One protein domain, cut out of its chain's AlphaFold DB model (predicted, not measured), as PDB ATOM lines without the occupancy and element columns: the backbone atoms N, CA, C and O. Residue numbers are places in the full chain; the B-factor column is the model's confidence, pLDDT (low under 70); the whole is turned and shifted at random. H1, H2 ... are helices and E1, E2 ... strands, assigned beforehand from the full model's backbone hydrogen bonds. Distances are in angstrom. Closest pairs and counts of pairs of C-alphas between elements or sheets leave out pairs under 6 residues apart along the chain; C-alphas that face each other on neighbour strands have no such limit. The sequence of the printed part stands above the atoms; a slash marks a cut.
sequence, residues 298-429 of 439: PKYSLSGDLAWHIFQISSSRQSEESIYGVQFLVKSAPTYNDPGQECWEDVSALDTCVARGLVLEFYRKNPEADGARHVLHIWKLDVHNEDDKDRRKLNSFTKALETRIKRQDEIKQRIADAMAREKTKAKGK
ATOM      1  N   PRO A 298      35.002  75.554 273.614       81.75
ATOM      2  CA  PRO A 298      36.133  76.098 274.348       81.75
ATOM      3  C   PRO A 298      37.319  75.136 274.254       81.75
ATOM      4  O   PRO A 298      37.139  73.923 274.203       81.75
ATOM      5  N   LYS A 299      38.534  75.690 274.236       84.56
ATOM      6  CA  LYS A 299      39.756  74.882 274.193       84.56
ATOM      7  C   LYS A 299      39.924  74.011 275.433       84.56
ATOM      8  O   LYS A 299      40.361  72.878 275.298       84.56
ATOM      9  N   TYR A 300      39.528  74.516 276.599       84.75
ATOM     10  CA  TYR A 300      39.653  73.813 277.873       84.75
ATOM     11  C   TYR A 300      38.286  73.548 278.517       84.75
ATOM     12  O   TYR A 300      37.342  74.325 278.327       84.75
ATOM     13  N   SER A 301      38.190  72.443 279.256       80.25
ATOM     14  CA  SER A 301      37.066  72.071 280.111       80.25
ATOM     15  C   SER A 301      37.017  72.981 281.348       80.25
ATOM     16  O   SER A 301      37.931  73.767 281.601       80.25
ATOM     17  N   LEU A 302      35.943  72.883 282.140       67.06
ATOM     18  CA  LEU A 302      35.859  73.583 283.429       67.06
ATOM     19  C   LEU A 302      36.863  73.053 284.463       67.06
ATOM     20  O   LEU A 302      37.149  73.760 285.423       67.06
ATOM     21  N   SER A 303      37.377  71.840 284.263       71.75
ATOM     22  CA  SER A 303      38.410  71.224 285.099       71.75
ATOM     23  C   SER A 303      39.828  71.546 284.609       71.75
ATOM     24  O   SER A 303      40.795  71.118 285.225       71.75
ATOM     25  N   GLY A 304      39.965  72.294 283.504       76.06
ATOM     26  CA  GLY A 304      41.255  72.658 282.913       76.06
ATOM     27  C   GLY A 304      41.782  71.687 281.847       76.06
ATOM     28  O   GLY A 304      42.813  71.974 281.240       76.06
ATOM     29  N   ASP A 305      41.074  70.592 281.556       84.69
ATOM     30  CA  ASP A 305      41.484  69.610 280.540       84.69
ATOM     31  C   ASP A 305      41.348  70.175 279.130       84.69
ATOM     32  O   ASP A 305      40.434  70.949 278.851       84.69
ATOM     33  N   LEU A 306      42.180  69.740 278.190       87.81
ATOM     34  CA  LEU A 306      42.023  70.080 276.781       87.81
ATOM     35  C   LEU A 306      40.738  69.435 276.221       87.81
ATOM     36  O   LEU A 306      40.661  68.226 276.022       87.81
ATOM     37  N   ALA A 307      39.729  70.265 275.955       91.00
ATOM     38  CA  ALA A 307      38.422  69.868 275.433       91.00
ATOM     39  C   ALA A 307      38.384  69.776 273.898       91.00
ATOM     40  O   ALA A 307      37.462  69.186 273.334       91.00
ATOM     41  N   TRP A 308      39.364  70.368 273.212       94.00
ATOM     42  CA  TRP A 308      39.534  70.199 271.770       94.00
ATOM     43  C   TRP A 308      39.908  68.762 271.412       94.00
ATOM     44  O   TRP A 308      40.582  68.066 272.171       94.00
ATOM     45  N   HIS A 309      39.500  68.329 270.221       95.19
ATOM     46  CA  HIS A 309      39.878  67.022 269.715       95.19
ATOM     47  C   HIS A 309      41.383  66.980 269.448       95.19
ATOM     48  O   HIS A 309      41.920  67.840 268.748       95.19
ATOM     49  N   ILE A 310      42.061  65.963 269.981       96.94
ATOM     50  CA  ILE A 310      43.498  65.772 269.809       96.94
ATOM     51  C   ILE A 310      43.740  64.761 268.697       96.94
ATOM     52  O   ILE A 310      43.327  63.609 268.794       96.94
ATOM     53  N   PHE A 311      44.450  65.176 267.653       96.00
ATOM     54  CA  PHE A 311      44.779  64.301 266.528       96.00
ATOM     55  C   PHE A 311      46.123  63.609 266.710       96.00
ATOM     56  O   PHE A 311      46.292  62.461 266.308       96.00
ATOM     57  N   GLN A 312      47.101  64.328 267.261       97.19
ATOM     58  CA  GLN A 312      48.482  63.872 267.279       97.19
ATOM     59  C   GLN A 312      49.278  64.560 268.384       97.19
ATOM     60  O   GLN A 312      49.083  65.743 268.662       97.19
ATOM     61  N   ILE A 313      50.228  63.816 268.947       98.31
ATOM     62  CA  ILE A 313      51.315  64.343 269.768       98.31
ATOM     63  C   ILE A 313      52.615  64.111 269.000       98.31
ATOM     64  O   ILE A 313      52.938  62.971 268.660       98.31
ATOM     65  N   SER A 314      53.322  65.189 268.667       97.75
ATOM     66  CA  SER A 314      54.514  65.144 267.810       97.75
ATOM     67  C   SER A 314      55.824  65.244 268.588       97.75
ATOM     68  O   SER A 314      56.835  64.713 268.133       97.75
ATOM     69  N   SER A 315      55.824  65.873 269.764       97.62
ATOM     70  CA  SER A 315      57.028  66.091 270.572       97.62
ATOM     71  C   SER A 315      56.703  66.163 272.067       97.62
ATOM     72  O   SER A 315      55.553  66.421 272.433       97.62
ATOM     73  N   SER A 316      57.709  65.965 272.922       97.38
ATOM     74  CA  SER A 316      57.658  66.281 274.352       97.38
ATOM     75  C   SER A 316      58.872  67.115 274.757       97.38
ATOM     76  O   SER A 316      59.927  67.043 274.126       97.38
ATOM     77  N   ARG A 317      58.717  67.923 275.806       94.75
ATOM     78  CA  ARG A 317      59.808  68.676 276.434       94.75
ATOM     79  C   ARG A 317      59.630  68.722 277.943       94.75
ATOM     80  O   ARG A 317      58.497  68.695 278.434       94.75
ATOM     81  N   GLN A 318      60.735  68.837 278.672       91.50
ATOM     82  CA  GLN A 318      60.673  69.179 280.088       91.50
ATOM     83  C   GLN A 318      60.183  70.625 280.219       91.50
ATOM     84  O   GLN A 318      60.652  71.520 279.516       91.50
ATOM     85  N   SER A 319      59.196  70.842 281.078       83.38
ATOM     86  CA  SER A 319      58.680  72.174 281.367       83.38
ATOM     87  C   SER A 319      59.326  72.687 282.640       83.38
ATOM     88  O   SER A 319      59.228  72.061 283.688       83.38
ATOM     89  N   GLU A 320      59.982  73.837 282.546       73.19
ATOM     90  CA  GLU A 320      60.545  74.522 283.711       73.19
ATOM     91  C   GLU A 320      59.481  75.303 284.502       73.19
ATOM     92  O   GLU A 320      59.748  75.757 285.608       73.19
ATOM     93  N   GLU A 321      58.297  75.520 283.918       58.56
ATOM     94  CA  GLU A 321      57.229  76.353 284.496       58.56
ATOM     95  C   GLU A 321      56.064  75.534 285.060       58.56
ATOM     96  O   GLU A 321      55.300  76.010 285.899       58.56
ATOM     97  N   SER A 322      55.904  74.307 284.573       62.69
ATOM     98  CA  SER A 322      54.882  73.379 285.029       62.69
ATOM     99  C   SER A 322      55.282  72.769 286.364       62.69
ATOM    100  O   SER A 322      56.385  72.241 286.497       62.69
ATOM    101  N   ILE A 323      54.345  72.727 287.310       58.84
ATOM    102  CA  ILE A 323      54.483  71.945 288.553       58.84
ATOM    103  C   ILE A 323      54.746  70.461 288.228       58.84
ATOM    104  O   ILE A 323      55.410  69.748 288.976       58.84
ATOM    105  N   TYR A 324      54.244  70.009 287.082       68.69
ATOM    106  CA  TYR A 324      54.265  68.632 286.611       68.69
ATOM    107  C   TYR A 324      55.456  68.312 285.694       68.69
ATOM    108  O   TYR A 324      55.734  67.145 285.413       68.69
ATOM    109  N   GLY A 325      56.194  69.336 285.255       81.75
ATOM    110  CA  GLY A 325      57.512  69.206 284.639       81.75
ATOM    111  C   GLY A 325      57.553  68.698 283.196       81.75
ATOM    112  O   GLY A 325      58.650  68.533 282.668       81.75
ATOM    113  N   VAL A 326      56.423  68.449 282.518       93.31
ATOM    114  CA  VAL A 326      56.410  67.924 281.133       93.31
ATOM    115  C   VAL A 326      55.318  68.560 280.286       93.31
ATOM    116  O   VAL A 326      54.172  68.682 280.713       93.31
ATOM    117  N   GLN A 327      55.675  68.911 279.051       94.31
ATOM    118  CA  GLN A 327      54.757  69.397 278.026       94.31
ATOM    119  C   GLN A 327      54.846  68.564 276.753       94.31
ATOM    120  O   GLN A 327      55.891  67.995 276.434       94.31
ATOM    121  N   PHE A 328      53.756  68.560 275.994       96.44
ATOM    122  CA  PHE A 328      53.638  67.890 274.707       96.44
ATOM    123  C   PHE A 328      53.254  68.878 273.614       96.44
ATOM    124  O   PHE A 328      52.421  69.750 273.838       96.44
ATOM    125  N   LEU A 329      53.837  68.735 272.424       96.50
ATOM    126  CA  LEU A 329      53.389  69.465 271.243       96.50
ATOM    127  C   LEU A 329      52.210  68.705 270.640       96.50
ATOM    128  O   LEU A 329      52.365  67.608 270.097       96.50
ATOM    129  N   VAL A 330      51.025  69.284 270.784       96.88
ATOM    130  CA  VAL A 330      49.744  68.666 270.466       96.88
ATOM    131  C   VAL A 330      49.130  69.349 269.255       96.88
ATOM    132  O   VAL A 330      48.948  70.567 269.253       96.88
ATOM    133  N   LYS A 331      48.748  68.560 268.248       96.88
ATOM    134  CA  LYS A 331      47.891  69.010 267.150       96.88
ATOM    135  C   LYS A 331      46.433  68.764 267.529       96.88
ATOM    136  O   LYS A 331      46.016  67.609 267.649       96.88
ATOM    137  N   SER A 332      45.664  69.833 267.715       95.94
ATOM    138  CA  SER A 332      44.268  69.773 268.165       95.94
ATOM    139  C   SER A 332      43.359  70.742 267.407       95.94
ATOM    140  O   SER A 332      43.842  71.699 266.806       95.94
ATOM    141  N   ALA A 333      42.048  70.501 267.410       94.00
ATOM    142  CA  ALA A 333      41.064  71.431 266.851       94.00
ATOM    143  C   ALA A 333      39.710  71.355 267.578       94.00
ATOM    144  O   ALA A 333      39.433  70.353 268.245       94.00
ATOM    145  N   PRO A 334      38.849  72.385 267.451       90.62
ATOM    146  CA  PRO A 334      37.520  72.383 268.060       90.62
ATOM    147  C   PRO A 334      36.665  71.187 267.628       90.62
ATOM    148  O   PRO A 334      35.961  70.605 268.454       90.62
ATOM    149  N   THR A 335      36.740  70.812 266.348       89.38
ATOM    150  CA  THR A 335      36.041  69.662 265.766       89.38
ATOM    151  C   THR A 335      36.968  68.838 264.867       89.38
ATOM    152  O   THR A 335      38.054  69.282 264.503       89.38
ATOM    153  N   TYR A 336      36.537  67.634 264.477       90.00
ATOM    154  CA  TYR A 336      37.305  66.747 263.587       90.00
ATOM    155  C   TYR A 336      37.578  67.329 262.194       90.00
ATOM    156  O   TYR A 336      38.555  66.936 261.563       90.00
ATOM    157  N   ASN A 337      36.718  68.233 261.720       89.88
ATOM    158  CA  ASN A 337      36.790  68.789 260.367       89.88
ATOM    159  C   ASN A 337      37.586  70.099 260.308       89.88
ATOM    160  O   ASN A 337      37.896  70.584 259.222       89.88
ATOM    161  N   ASP A 338      37.902  70.681 261.464       87.94
ATOM    162  CA  ASP A 338      38.656  71.924 261.539       87.94
ATOM    163  C   ASP A 338      40.153  71.675 261.290       87.94
ATOM    164  O   ASP A 338      40.696  70.635 261.683       87.94
ATOM    165  N   PRO A 339      40.872  72.636 260.682       91.19
ATOM    166  CA  PRO A 339      42.313  72.526 260.527       91.19
ATOM    167  C   PRO A 339      42.986  72.461 261.904       91.19
ATOM    168  O   PRO A 339      42.861  73.373 262.721       91.19
ATOM    169  N   GLY A 340      43.722  71.375 262.148       90.69
ATOM    170  CA  GLY A 340      44.478  71.177 263.383       90.69
ATOM    171  C   GLY A 340      45.491  72.292 263.630       90.69
ATOM    172  O   GLY A 340      46.297  72.606 262.754       90.69
ATOM    173  N   GLN A 341      45.485  72.840 264.840       91.19
ATOM    174  CA  GLN A 341      46.479  73.781 265.332       91.19
ATOM    175  C   GLN A 341      47.471  73.062 266.249       91.19
ATOM    176  O   GLN A 341      47.076  72.268 267.101       91.19
ATOM    177  N   GLU A 342      48.756  73.371 266.094       94.31
ATOM    178  CA  GLU A 342      49.800  72.898 267.001       94.31
ATOM    179  C   GLU A 342      49.959  73.843 268.194       94.31
ATOM    180  O   GLU A 342      50.012  75.068 268.045       94.31
ATOM    181  N   CYS A 343      50.030  73.271 269.390       90.94
ATOM    182  CA  CYS A 343      50.242  74.004 270.631       90.94
ATOM    183  C   CYS A 343      50.945  73.127 271.668       90.94
ATOM    184  O   CYS A 343      50.759  71.913 271.682       90.94
ATOM    185  N   TRP A 344      51.760  73.744 272.522       93.31
ATOM    186  CA  TRP A 344      52.341  73.062 273.673       93.31
ATOM    187  C   TRP A 344      51.307  72.976 274.792       93.31
ATOM    188  O   TRP A 344      50.764  73.998 275.205       93.31
ATOM    189  N   GLU A 345      51.051  71.766 275.276       93.12
ATOM    190  CA  GLU A 345      50.101  71.490 276.352       93.12
ATOM    191  C   GLU A 345      50.795  70.804 277.517       93.12
ATOM    192  O   GLU A 345      51.683  69.969 277.329       93.12
ATOM    193  N   ASP A 346      50.377  71.165 278.726       90.88
ATOM    194  CA  ASP A 346      50.807  70.485 279.940       90.88
ATOM    195  C   ASP A 346      50.232  69.069 279.982       90.88
ATOM    196  O   ASP A 346      49.092  68.842 279.572       90.88
ATOM    197  N   VAL A 347      50.995  68.118 280.514       93.62
ATOM    198  CA  VAL A 347      50.501  66.759 280.739       93.62
ATOM    199  C   VAL A 347      49.231  66.737 281.601       93.62
ATOM    200  O   VAL A 347      48.376  65.889 281.358       93.62
ATOM    201  N   SER A 348      49.049  67.685 282.528       88.75
ATOM    202  CA  SER A 348      47.821  67.777 283.328       88.75
ATOM    203  C   SER A 348      46.597  68.197 282.516       88.75
ATOM    204  O   SER A 348      45.482  67.873 282.891       88.75
ATOM    205  N   ALA A 349      46.779  68.899 281.391       89.25
ATOM    206  CA  ALA A 349      45.682  69.210 280.473       89.25
ATOM    207  C   ALA A 349      45.338  68.014 279.561       89.25
ATOM    208  O   ALA A 349      44.316  68.027 278.874       89.25
ATOM    209  N   LEU A 350      46.183  66.979 279.530       93.69
ATOM    210  CA  LEU A 350      46.044  65.784 278.693       93.69
ATOM    211  C   LEU A 350      45.499  64.590 279.478       93.69
ATOM    212  O   LEU A 350      45.930  63.449 279.284       93.69
ATOM    213  N   ASP A 351      44.536  64.857 280.352       87.38
ATOM    214  CA  ASP A 351      44.074  63.878 281.326       87.38
ATOM    215  C   ASP A 351      42.883  63.021 280.857       87.38
ATOM    216  O   ASP A 351      42.520  62.006 281.445       87.38
ATOM    217  N   THR A 352      42.316  63.330 279.692       90.25
ATOM    218  CA  THR A 352      41.243  62.503 279.129       90.25
ATOM    219  C   THR A 352      41.747  61.120 278.701       90.25
ATOM    220  O   THR A 352      42.871  60.952 278.223       90.25
ATOM    221  N   CYS A 353      40.878  60.105 278.763       90.19
ATOM    222  CA  CYS A 353      41.202  58.748 278.304       90.19
ATOM    223  C   CYS A 353      41.773  58.710 276.868       90.19
ATOM    224  O   CYS A 353      42.639  57.883 276.571       90.19
ATOM    225  N   VAL A 354      41.289  59.580 275.974       92.81
ATOM    226  CA  VAL A 354      41.777  59.679 274.588       92.81
ATOM    227  C   VAL A 354      43.195  60.250 274.564       92.81
ATOM    228  O   VAL A 354      44.084  59.659 273.949       92.81
ATOM    229  N   ALA A 355      43.427  61.352 275.282       95.00
ATOM    230  CA  ALA A 355      44.731  61.998 275.367       95.00
ATOM    231  C   ALA A 355      45.798  61.062 275.957       95.00
ATOM    232  O   ALA A 355      46.868  60.906 275.368       95.00
ATOM    233  N   ARG A 356      45.484  60.349 277.049       95.44
ATOM    234  CA  ARG A 356      46.397  59.371 277.668       95.44
ATOM    235  C   ARG A 356      46.792  58.249 276.695       95.44
ATOM    236  O   ARG A 356      47.958  57.854 276.642       95.44
ATOM    237  N   GLY A 357      45.854  57.786 275.864       96.38
ATOM    238  CA  GLY A 357      46.134  56.831 274.786       96.38
ATOM    239  C   GLY A 357      47.140  57.364 273.757       96.38
ATOM    240  O   GLY A 357      48.081  56.659 273.388       96.38
ATOM    241  N   LEU A 358      46.998  58.629 273.349       97.44
ATOM    242  CA  LEU A 358      47.924  59.289 272.423       97.44
ATOM    243  C   LEU A 358      49.300  59.549 273.048       97.44
ATOM    244  O   LEU A 358      50.310  59.389 272.366       97.44
ATOM    245  N   VAL A 359      49.371  59.881 274.342       97.56
ATOM    246  CA  VAL A 359      50.642  60.027 275.076       97.56
ATOM    247  C   VAL A 359      51.404  58.699 275.107       97.56
ATOM    248  O   VAL A 359      52.612  58.660 274.857       97.56
ATOM    249  N   LEU A 360      50.711  57.582 275.347       97.19
ATOM    250  CA  LEU A 360      51.325  56.254 275.258       97.19
ATOM    251  C   LEU A 360      51.813  55.932 273.853       97.19
ATOM    252  O   LEU A 360      52.904  55.383 273.698       97.19
ATOM    253  N   GLU A 361      51.019  56.246 272.829       97.31
ATOM    254  CA  GLU A 361      51.432  56.034 271.447       97.31
ATOM    255  C   GLU A 361      52.653  56.892 271.085       97.31
ATOM    256  O   GLU A 361      53.572  56.400 270.424       97.31
ATOM    257  N   PHE A 362      52.705  58.134 271.565       97.94
ATOM    258  CA  PHE A 362      53.858  59.010 271.410       97.94
ATOM    259  C   PHE A 362      55.111  58.380 272.017       97.94
ATOM    260  O   PHE A 362      56.087  58.183 271.295       97.94
ATOM    261  N   TYR A 363      55.077  57.967 273.289       97.62
ATOM    262  CA  TYR A 363      56.231  57.296 273.894       97.62
ATOM    263  C   TYR A 363      56.537  55.969 273.207       97.62
ATOM    264  O   TYR A 363      57.705  55.584 273.149       97.62
ATOM    265  N   ARG A 364      55.525  55.281 272.645       95.69
ATOM    266  CA  ARG A 364      55.697  54.066 271.834       95.69
ATOM    267  C   ARG A 364      56.591  54.302 270.623       95.69
ATOM    268  O   ARG A 364      57.470  53.475 270.372       95.69
ATOM    269  N   LYS A 365      56.368  55.405 269.913       97.12
ATOM    270  CA  LYS A 365      57.145  55.812 268.736       97.12
ATOM    271  C   LYS A 365      58.471  56.476 269.119       97.12
ATOM    272  O   LYS A 365      59.456  56.278 268.423       97.12
ATOM    273  N   ASN A 366      58.509  57.173 270.253       97.31
ATOM    274  CA  ASN A 366      59.649  57.961 270.717       97.31
ATOM    275  C   ASN A 366      60.122  57.464 272.093       97.31
ATOM    276  O   ASN A 366      59.812  58.078 273.116       97.31
ATOM    277  N   PRO A 367      60.832  56.322 272.170       95.50
ATOM    278  CA  PRO A 367      61.281  55.785 273.450       95.50
ATOM    279  C   PRO A 367      62.227  56.734 274.199       95.50
ATOM    280  O   PRO A 367      62.218  56.756 275.420       95.50
ATOM    281  N   GLU A 368      63.029  57.526 273.502       94.81
ATOM    282  CA  GLU A 368      64.016  58.399 274.149       94.81
ATOM    283  C   GLU A 368      63.449  59.758 274.567       94.81
ATOM    284  O   GLU A 368      64.170  60.553 275.156       94.81
ATOM    285  N   ALA A 369      62.170  60.018 274.287       95.75
ATOM    286  CA  ALA A 369      61.535  61.280 274.625       95.75
ATOM    287  C   ALA A 369      61.489  61.508 276.145       95.75
ATOM    288  O   ALA A 369      61.160  60.605 276.925       95.75
ATOM    289  N   ASP A 370      61.782  62.739 276.557       90.81
ATOM    290  CA  ASP A 370      61.800  63.128 277.961       90.81
ATOM    291  C   ASP A 370      60.397  63.133 278.571       90.81
ATOM    292  O   ASP A 370      59.390  63.354 277.894       90.81
ATOM    293  N   GLY A 371      60.349  62.928 279.889       94.50
ATOM    294  CA  GLY A 371      59.146  63.162 280.684       94.50
ATOM    295  C   GLY A 371      58.304  61.934 281.039       94.50
ATOM    296  O   GLY A 371      57.396  62.059 281.860       94.50
ATOM    297  N   ALA A 372      58.617  60.737 280.529       96.31
ATOM    298  CA  ALA A 372      57.802  59.535 280.766       96.31
ATOM    299  C   ALA A 372      57.572  59.234 282.261       96.31
ATOM    300  O   ALA A 372      56.465  58.881 282.669       96.31
ATOM    301  N   ARG A 373      58.603  59.418 283.099       95.00
ATOM    302  CA  ARG A 373      58.509  59.215 284.557       95.00
ATOM    303  C   ARG A 373      57.598  60.232 285.247       95.00
ATOM    304  O   ARG A 373      56.850  59.844 286.138       95.00
ATOM    305  N   HIS A 374      57.637  61.495 284.827       93.19
ATOM    306  CA  HIS A 374      56.758  62.535 285.364       93.19
ATOM    307  C   HIS A 374      55.302  62.259 284.982       93.19
ATOM    308  O   HIS A 374      54.435  62.273 285.848       93.19
ATOM    309  N   VAL A 375      55.043  61.885 283.723       95.00
ATOM    310  CA  VAL A 375      53.702  61.472 283.272       95.00
ATOM    311  C   VAL A 375      53.174  60.308 284.112       95.00
ATOM    312  O   VAL A 375      52.055  60.370 284.614       95.00
ATOM    313  N   LEU A 376      53.995  59.272 284.328       95.50
ATOM    314  CA  LEU A 376      53.615  58.134 285.166       95.50
ATOM    315  C   LEU A 376      53.278  58.562 286.599       95.50
ATOM    316  O   LEU A 376      52.339  58.035 287.190       95.50
ATOM    317  N   HIS A 377      54.060  59.480 287.166       91.75
ATOM    318  CA  HIS A 377      53.823  59.991 288.509       91.75
ATOM    319  C   HIS A 377      52.461  60.687 288.609       91.75
ATOM    320  O   HIS A 377      51.685  60.370 289.505       91.75
ATOM    321  N   ILE A 378      52.137  61.550 287.649       88.69
ATOM    322  CA  ILE A 378      50.885  62.320 287.627       88.69
ATOM    323  C   ILE A 378      49.678  61.402 287.476       88.69
ATOM    324  O   ILE A 378      48.739  61.490 288.259       88.69
ATOM    325  N   TRP A 379      49.736  60.438 286.556       92.94
ATOM    326  CA  TRP A 379      48.661  59.457 286.381       92.94
ATOM    327  C   TRP A 379      48.435  58.574 287.614       92.94
ATOM    328  O   TRP A 379      47.345  58.040 287.798       92.94
ATOM    329  N   LYS A 380      49.449  58.403 288.474       92.25
ATOM    330  CA  LYS A 380      49.297  57.704 289.760       92.25
ATOM    331  C   LYS A 380      48.647  58.576 290.839       92.25
ATOM    332  O   LYS A 380      48.074  58.010 291.768       92.25
ATOM    333  N   LEU A 381      48.726  59.904 290.739       85.50
ATOM    334  CA  LEU A 381      48.074  60.822 291.682       85.50
ATOM    335  C   LEU A 381      46.562  60.922 291.438       85.50
ATOM    336  O   LEU A 381      45.804  61.125 292.383       85.50
ATOM    337  N   ASP A 382      46.118  60.719 290.199       76.88
ATOM    338  CA  ASP A 382      44.750  61.029 289.768       76.88
ATOM    339  C   ASP A 382      43.730  59.872 289.911       76.88
ATOM    340  O   ASP A 382      42.618  59.883 289.394       76.88
ATOM    341  N   VAL A 383      44.064  58.829 290.676       72.12
ATOM    342  CA  VAL A 383      43.254  57.593 290.773       72.12
ATOM    343  C   VAL A 383      41.891  57.800 291.472       72.12
ATOM    344  O   VAL A 383      41.046  56.900 291.479       72.12
ATOM    345  N   HIS A 384      41.652  58.964 292.077       66.12
ATOM    346  CA  HIS A 384      40.562  59.160 293.032       66.12
ATOM    347  C   HIS A 384      39.245  59.703 292.458       66.12
ATOM    348  O   HIS A 384      38.233  59.583 293.146       66.12
ATOM    349  N   ASN A 385      39.216  60.218 291.223       64.94
ATOM    350  CA  ASN A 385      38.062  60.981 290.716       64.94
ATOM    351  C   ASN A 385      37.332  60.372 289.503       64.94
ATOM    352  O   ASN A 385      36.391  60.980 288.997       64.94
ATOM    353  N   GLU A 386      37.716  59.179 289.042       74.88
ATOM    354  CA  GLU A 386      37.151  58.593 287.820       74.88
ATOM    355  C   GLU A 386      36.063  57.540 288.063       74.88
ATOM    356  O   GLU A 386      36.093  56.786 289.041       74.88
ATOM    357  N   ASP A 387      35.141  57.433 287.100       88.00
ATOM    358  CA  ASP A 387      34.230  56.293 286.975       88.00
ATOM    359  C   ASP A 387      35.030  54.975 286.873       88.00
ATOM    360  O   ASP A 387      36.143  54.918 286.343       88.00
ATOM    361  N   ASP A 388      34.446  53.877 287.347       88.25
ATOM    362  CA  ASP A 388      35.050  52.546 287.401       88.25
ATOM    363  C   ASP A 388      35.617  52.099 286.044       88.25
ATOM    364  O   ASP A 388      36.631  51.390 285.985       88.25
ATOM    365  N   LYS A 389      34.958  52.494 284.947       90.00
ATOM    366  CA  LYS A 389      35.385  52.188 283.578       90.00
ATOM    367  C   LYS A 389      36.660  52.934 283.195       90.00
ATOM    368  O   LYS A 389      37.574  52.306 282.651       90.00
ATOM    369  N   ASP A 390      36.727  54.228 283.474       85.12
ATOM    370  CA  ASP A 390      37.881  55.059 283.130       85.12
ATOM    371  C   ASP A 390      39.070  54.717 284.029       85.12
ATOM    372  O   ASP A 390      40.152  54.433 283.511       85.12
ATOM    373  N   ARG A 391      38.824  54.447 285.318       88.62
ATOM    374  CA  ARG A 391      39.845  53.959 286.254       88.62
ATOM    375  C   ARG A 391      40.530  52.672 285.782       88.62
ATOM    376  O   ARG A 391      41.739  52.501 285.942       88.62
ATOM    377  N   ARG A 392      39.789  51.724 285.188       92.12
ATOM    378  CA  ARG A 392      40.386  50.496 284.612       92.12
ATOM    379  C   ARG A 392      41.304  50.810 283.434       92.12
ATOM    380  O   ARG A 392      42.357  50.184 283.308       92.12
ATOM    381  N   LYS A 393      40.916  51.757 282.578       92.12
ATOM    382  CA  LYS A 393      41.742  52.186 281.445       92.12
ATOM    383  C   LYS A 393      42.971  52.951 281.919       92.12
ATOM    384  O   LYS A 393      44.060  52.619 281.463       92.12
ATOM    385  N   LEU A 394      42.824  53.870 282.873       90.50
ATOM    386  CA  LEU A 394      43.936  54.568 283.516       90.50
ATOM    387  C   LEU A 394      44.945  53.571 284.089       90.50
ATOM    388  O   LEU A 394      46.120  53.621 283.747       90.50
ATOM    389  N   ASN A 395      44.492  52.576 284.855       93.00
ATOM    390  CA  ASN A 395      45.372  51.529 285.382       93.00
ATOM    391  C   ASN A 395      46.100  50.745 284.276       93.00
ATOM    392  O   ASN A 395      47.284  50.427 284.415       93.00
ATOM    393  N   SER A 396      45.412  50.444 283.171       95.19
ATOM    394  CA  SER A 396      46.025  49.810 281.998       95.19
ATOM    395  C   SER A 396      47.107  50.701 281.381       95.19
ATOM    396  O   SER A 396      48.218  50.238 281.114       95.19
ATOM    397  N   PHE A 397      46.820  51.994 281.221       94.81
ATOM    398  CA  PHE A 397      47.748  52.973 280.669       94.81
ATOM    399  C   PHE A 397      48.978  53.181 281.557       94.81
ATOM    400  O   PHE A 397      50.108  53.089 281.074       94.81
ATOM    401  N   THR A 398      48.773  53.356 282.861       95.12
ATOM    402  CA  THR A 398      49.824  53.465 283.878       95.12
ATOM    403  C   THR A 398      50.739  52.243 283.853       95.12
ATOM    404  O   THR A 398      51.959  52.382 283.772       95.12
ATOM    405  N   LYS A 399      50.171  51.030 283.823       96.81
ATOM    406  CA  LYS A 399      50.950  49.784 283.752       96.81
ATOM    407  C   LYS A 399      51.740  49.661 282.445       96.81
ATOM    408  O   LYS A 399      52.879  49.181 282.451       96.81
ATOM    409  N   ALA A 400      51.159  50.087 281.322       96.88
ATOM    410  CA  ALA A 400      51.833  50.085 280.026       96.88
ATOM    411  C   ALA A 400      53.032  51.049 280.004       96.88
ATOM    412  O   ALA A 400      54.116  50.663 279.556       96.88
ATOM    413  N   LEU A 401      52.865  52.265 280.532       96.69
ATOM    414  CA  LEU A 401      53.936  53.258 280.630       96.69
ATOM    415  C   LEU A 401      55.050  52.801 281.582       96.69
ATOM    416  O   LEU A 401      56.226  52.876 281.235       96.69
ATOM    417  N   GLU A 402      54.691  52.246 282.740       97.69
ATOM    418  CA  GLU A 402      55.639  51.708 283.722       97.69
ATOM    419  C   GLU A 402      56.480  50.561 283.148       97.69
ATOM    420  O   GLU A 402      57.708  50.564 283.254       97.69
ATOM    421  N   THR A 403      55.839  49.618 282.447       97.06
ATOM    422  CA  THR A 403      56.538  48.527 281.746       97.06
ATOM    423  C   THR A 403      57.533  49.075 280.726       97.06
ATOM    424  O   THR A 403      58.620  48.522 280.542       97.06
ATOM    425  N   ARG A 404      57.178  50.168 280.049       94.88
ATOM    426  CA  ARG A 404      58.031  50.793 279.042       94.88
ATOM    427  C   ARG A 404      59.239  51.491 279.658       94.88
ATOM    428  O   ARG A 404      60.346  51.258 279.180       94.88
ATOM    429  N   ILE A 405      59.037  52.273 280.717       96.38
ATOM    430  CA  ILE A 405      60.124  52.917 281.470       96.38
ATOM    431  C   ILE A 405      61.105  51.853 281.966       96.38
ATOM    432  O   ILE A 405      62.303  51.965 281.725       96.38
ATOM    433  N   LYS A 406      60.596  50.756 282.544       96.94
ATOM    434  CA  LYS A 406      61.434  49.638 282.993       96.94
ATOM    435  C   LYS A 406      62.284  49.050 281.860       96.94
ATOM    436  O   LYS A 406      63.484  48.870 282.030       96.94
ATOM    437  N   ARG A 407      61.692  48.794 280.686       95.69
ATOM    438  CA  ARG A 407      62.436  48.290 279.513       95.69
ATOM    439  C   ARG A 407      63.518  49.264 279.043       95.69
ATOM    440  O   ARG A 407      64.585  48.826 278.627       95.69
ATOM    441  N   GLN A 408      63.258  50.569 279.085       93.69
ATOM    442  CA  GLN A 408      64.250  51.583 278.715       93.69
ATOM    443  C   GLN A 408      65.407  51.630 279.705       93.69
ATOM    444  O   GLN A 408      66.557  51.709 279.283       93.69
ATOM    445  N   ASP A 409      65.112  51.526 280.998       94.44
ATOM    446  CA  ASP A 409      66.127  51.474 282.045       94.44
ATOM    447  C   ASP A 409      67.001  50.219 281.906       94.44
ATOM    448  O   ASP A 409      68.225  50.311 281.963       94.44
ATOM    449  N   GLU A 410      66.404  49.063 281.594       96.81
ATOM    450  CA  GLU A 410      67.137  47.827 281.289       96.81
ATOM    451  C   GLU A 410      68.050  47.973 280.055       96.81
ATOM    452  O   GLU A 410      69.189  47.503 280.068       96.81
ATOM    453  N   ILE A 411      67.584  48.636 278.990       95.06
ATOM    454  CA  ILE A 411      68.392  48.899 277.786       95.06
ATOM    455  C   ILE A 411      69.551  49.850 278.108       95.06
ATOM    456  O   ILE A 411      70.695  49.551 277.757       95.06
ATOM    457  N   LYS A 412      69.286  50.960 278.810       94.25
ATOM    458  CA  LYS A 412      70.313  51.930 279.223       94.25
ATOM    459  C   LYS A 412      71.372  51.273 280.107       94.25
ATOM    460  O   LYS A 412      72.562  51.487 279.878       94.25
ATOM    461  N   GLN A 413      70.959  50.418 281.042       97.00
ATOM    462  CA  GLN A 413      71.879  49.657 281.885       97.00
ATOM    463  C   GLN A 413      72.756  48.711 281.055       97.00
ATOM    464  O   GLN A 413      73.973  48.713 281.211       97.00
ATOM    465  N   ARG A 414      72.175  47.957 280.109       97.50
ATOM    466  CA  ARG A 414      72.943  47.059 279.224       97.50
ATOM    467  C   ARG A 414      73.971  47.807 278.375       97.50
ATOM    468  O   ARG A 414      75.085  47.314 278.205       97.50
ATOM    469  N   ILE A 415      73.616  48.984 277.859       96.69
ATOM    470  CA  ILE A 415      74.535  49.845 277.098       96.69
ATOM    471  C   ILE A 415      75.666  50.352 278.007       96.69
ATOM    472  O   ILE A 415      76.835  50.275 277.628       96.69
ATOM    473  N   ALA A 416      75.347  50.810 279.220       96.94
ATOM    474  CA  ALA A 416      76.343  51.253 280.195       96.94
ATOM    475  C   ALA A 416      77.317  50.126 280.587       96.94
ATOM    476  O   ALA A 416      78.533  50.334 280.585       96.94
ATOM    477  N   ASP A 417      76.806  48.917 280.835       97.69
ATOM    478  CA  ASP A 417      77.608  47.736 281.166       97.69
ATOM    479  C   ASP A 417      78.518  47.321 279.999       97.69
ATOM    480  O   ASP A 417      79.685  46.970 280.205       97.69
ATOM    481  N   ALA A 418      78.016  47.383 278.762       97.62
ATOM    482  CA  ALA A 418      78.808  47.117 277.564       97.62
ATOM    483  C   ALA A 418      79.955  48.132 277.415       97.62
ATOM    484  O   ALA A 418      81.114  47.728 277.286       97.62
ATOM    485  N   MET A 419      79.667  49.432 277.547       97.56
ATOM    486  CA  MET A 419      80.688  50.487 277.510       97.56
ATOM    487  C   MET A 419      81.722  50.342 278.637       97.56
ATOM    488  O   MET A 419      82.918  50.567 278.425       97.56
ATOM    489  N   ALA A 420      81.301  49.942 279.839       97.44
ATOM    490  CA  ALA A 420      82.212  49.686 280.954       97.44
ATOM    491  C   ALA A 420      83.153  48.504 280.664       97.44
ATOM    492  O   ALA A 420      84.361  48.605 280.897       97.44
ATOM    493  N   ARG A 421      82.631  47.410 280.088       97.44
ATOM    494  CA  ARG A 421      83.423  46.236 279.671       97.44
ATOM    495  C   ARG A 421      84.424  46.563 278.562       97.44
ATOM    496  O   ARG A 421      85.521  46.008 278.543       97.44
ATOM    497  N   GLU A 422      84.089  47.456 277.637       97.12
ATOM    498  CA  GLU A 422      85.038  47.903 276.611       97.12
ATOM    499  C   GLU A 422      86.157  48.768 277.198       97.12
ATOM    500  O   GLU A 422      87.333  48.558 276.884       97.12
ATOM    501  N   LYS A 423      85.825  49.674 278.127       96.81
ATOM    502  CA  LYS A 423      86.820  50.493 278.836       96.81
ATOM    503  C   LYS A 423      87.803  49.642 279.645       96.81
ATOM    504  O   LYS A 423      89.002  49.931 279.629       96.81
ATOM    505  N   THR A 424      87.348  48.582 280.320       96.69
ATOM    506  CA  THR A 424      88.247  47.675 281.064       96.69
ATOM    507  C   THR A 424      89.153  46.873 280.129       96.69
ATOM    508  O   THR A 424      90.361  46.801 280.368       96.69
ATOM    509  N   LYS A 425      88.624  46.364 279.007       95.94
ATOM    510  CA  LYS A 425      89.431  45.702 277.964       95.94
ATOM    511  C   LYS A 425      90.490  46.638 277.365       95.94
ATOM    512  O   LYS A 425      91.632  46.219 277.168       95.94
ATOM    513  N   ALA A 426      90.149  47.902 277.112       94.19
ATOM    514  CA  ALA A 426      91.082  48.898 276.584       94.19
ATOM    515  C   ALA A 426      92.221  49.220 277.571       94.19
ATOM    516  O   ALA A 426      93.385  49.284 277.165       94.19
ATOM    517  N   LYS A 427      91.914  49.353 278.870       94.00
ATOM    518  CA  LYS A 427      92.929  49.528 279.924       94.00
ATOM    519  C   LYS A 427      93.871  48.324 280.015       94.00
ATOM    520  O   LYS A 427      95.085  48.511 280.053       94.00
ATOM    521  N   GLY A 428      93.335  47.102 279.947       92.88
ATOM    522  CA  GLY A 428      94.140  45.875 279.953       92.88
ATOM    523  C   GLY A 428      95.111  45.774 278.768       92.88
ATOM    524  O   GLY A 428      96.264  45.385 278.946       92.88
ATOM    525  N   LYS A 429      94.691  46.181 277.561       91.44
ATOM    526  CA  LYS A 429      95.578  46.219 276.380       91.44
ATOM    527  C   LYS A 429      96.681  47.279 276.493       91.44
ATOM    528  O   LYS A 429      97.802  47.014 276.067       91.44
TER     529      LYS A 429
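This is residues 298 to 429 of the 439 residues of an uncharacterized protein of Amorphotheca resinae ATCC 22711 (UniProt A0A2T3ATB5). A small, strongly twisted sheet of three strands has helix H1 packed over one face, and the very long helix H3 packs on H1 and H2 with its earlier residues, then sticks out of the body as a straight arm, residues 409 to 429. Short helix H2 packs on H3 and only grazes the sheet. The printed part has 132 residues, with three named strands followed by three named helices; the sheet runs E1 E2 E3, antiparallel, and the class is mixed, helices and strands. The whole is loose, with a radius of gyration of the C-alphas of 18.1 A, and elongated, spanning 66 by 34 by 27 A.

Strands E1, residues 309 to 318, E2, residues 326 to 333, and E3, residues 341 to 346, form a meander, each strand the antiparallel neighbour of the one before, with E1 and E3 as edge strands. In the hairpin E1 and E2, N 309 and O 333 are 2.8 A apart and N 329 and O 315 are 2.9 A apart, within hydrogen-bond range. E1 bends by 77 degrees at residue 312, and E2 by 52 degrees at residue 329. In the hairpin E2 and E3, N 330 and O 343 are 2.8 A apart, within hydrogen-bond range. H1, residues 353 to 365, is on the sheet at a height over the sheet of 8.8 A; H1 and the sheet E1 E2 E3 are two layers, a helix on one face of a sheet. It lies over E1 and, only just, with 3 C-alphas, over E2; it runs slantwise to the strands, at 53 degrees to E1 on the local plane. The closest C-alphas of E1 and H1 are those of Ile 313 and Phe 362, 6.1 A apart. H3, residues 388 to 429, touches H1 with residues 390 to 401 alone, the same way at a shallow tilt of 18 degrees; the closest C-alphas, of Leu 360 and Leu 401, are 6.7 A apart. H2, residues 372 to 381, forms a helical hairpin with H3, which touches it with residues 394 to 405 alone; the closest C-alphas, of Leu 376 and Thr 398, are 6.2 A apart. H2 and H3 run opposite ways at a shallow tilt of 33 degrees, only just short of steep. H3 is apart from E1, E2 and E3. In H1, H2 and H3 every O i to N i+4 pair is within hydrogen-bond range.

E1 begins at C-alpha 309, (39.878, 67.022, 269.715), and is 23.3 A long; E2 is 21.3 A and E3 15.6 A. H1 is 18.8 A long and H2 14.7 A. H3 is 61.8 A long, from C-alpha 388 at (35.050, 52.546, 287.401) to C-alpha 429 at (95.578, 46.219, 276.380).

The C-alphas farthest apart, of Pro 298 and Lys 429, are 66.6 A apart. Without residues 409 to 429, which stand free, the body spans 38 by 32 by 26 A. The printed part has no cut, and no link is long. The mean pLDDT of the printed part is 91.0; residues 302, 321 to 324 and 384 to 385 are under 70.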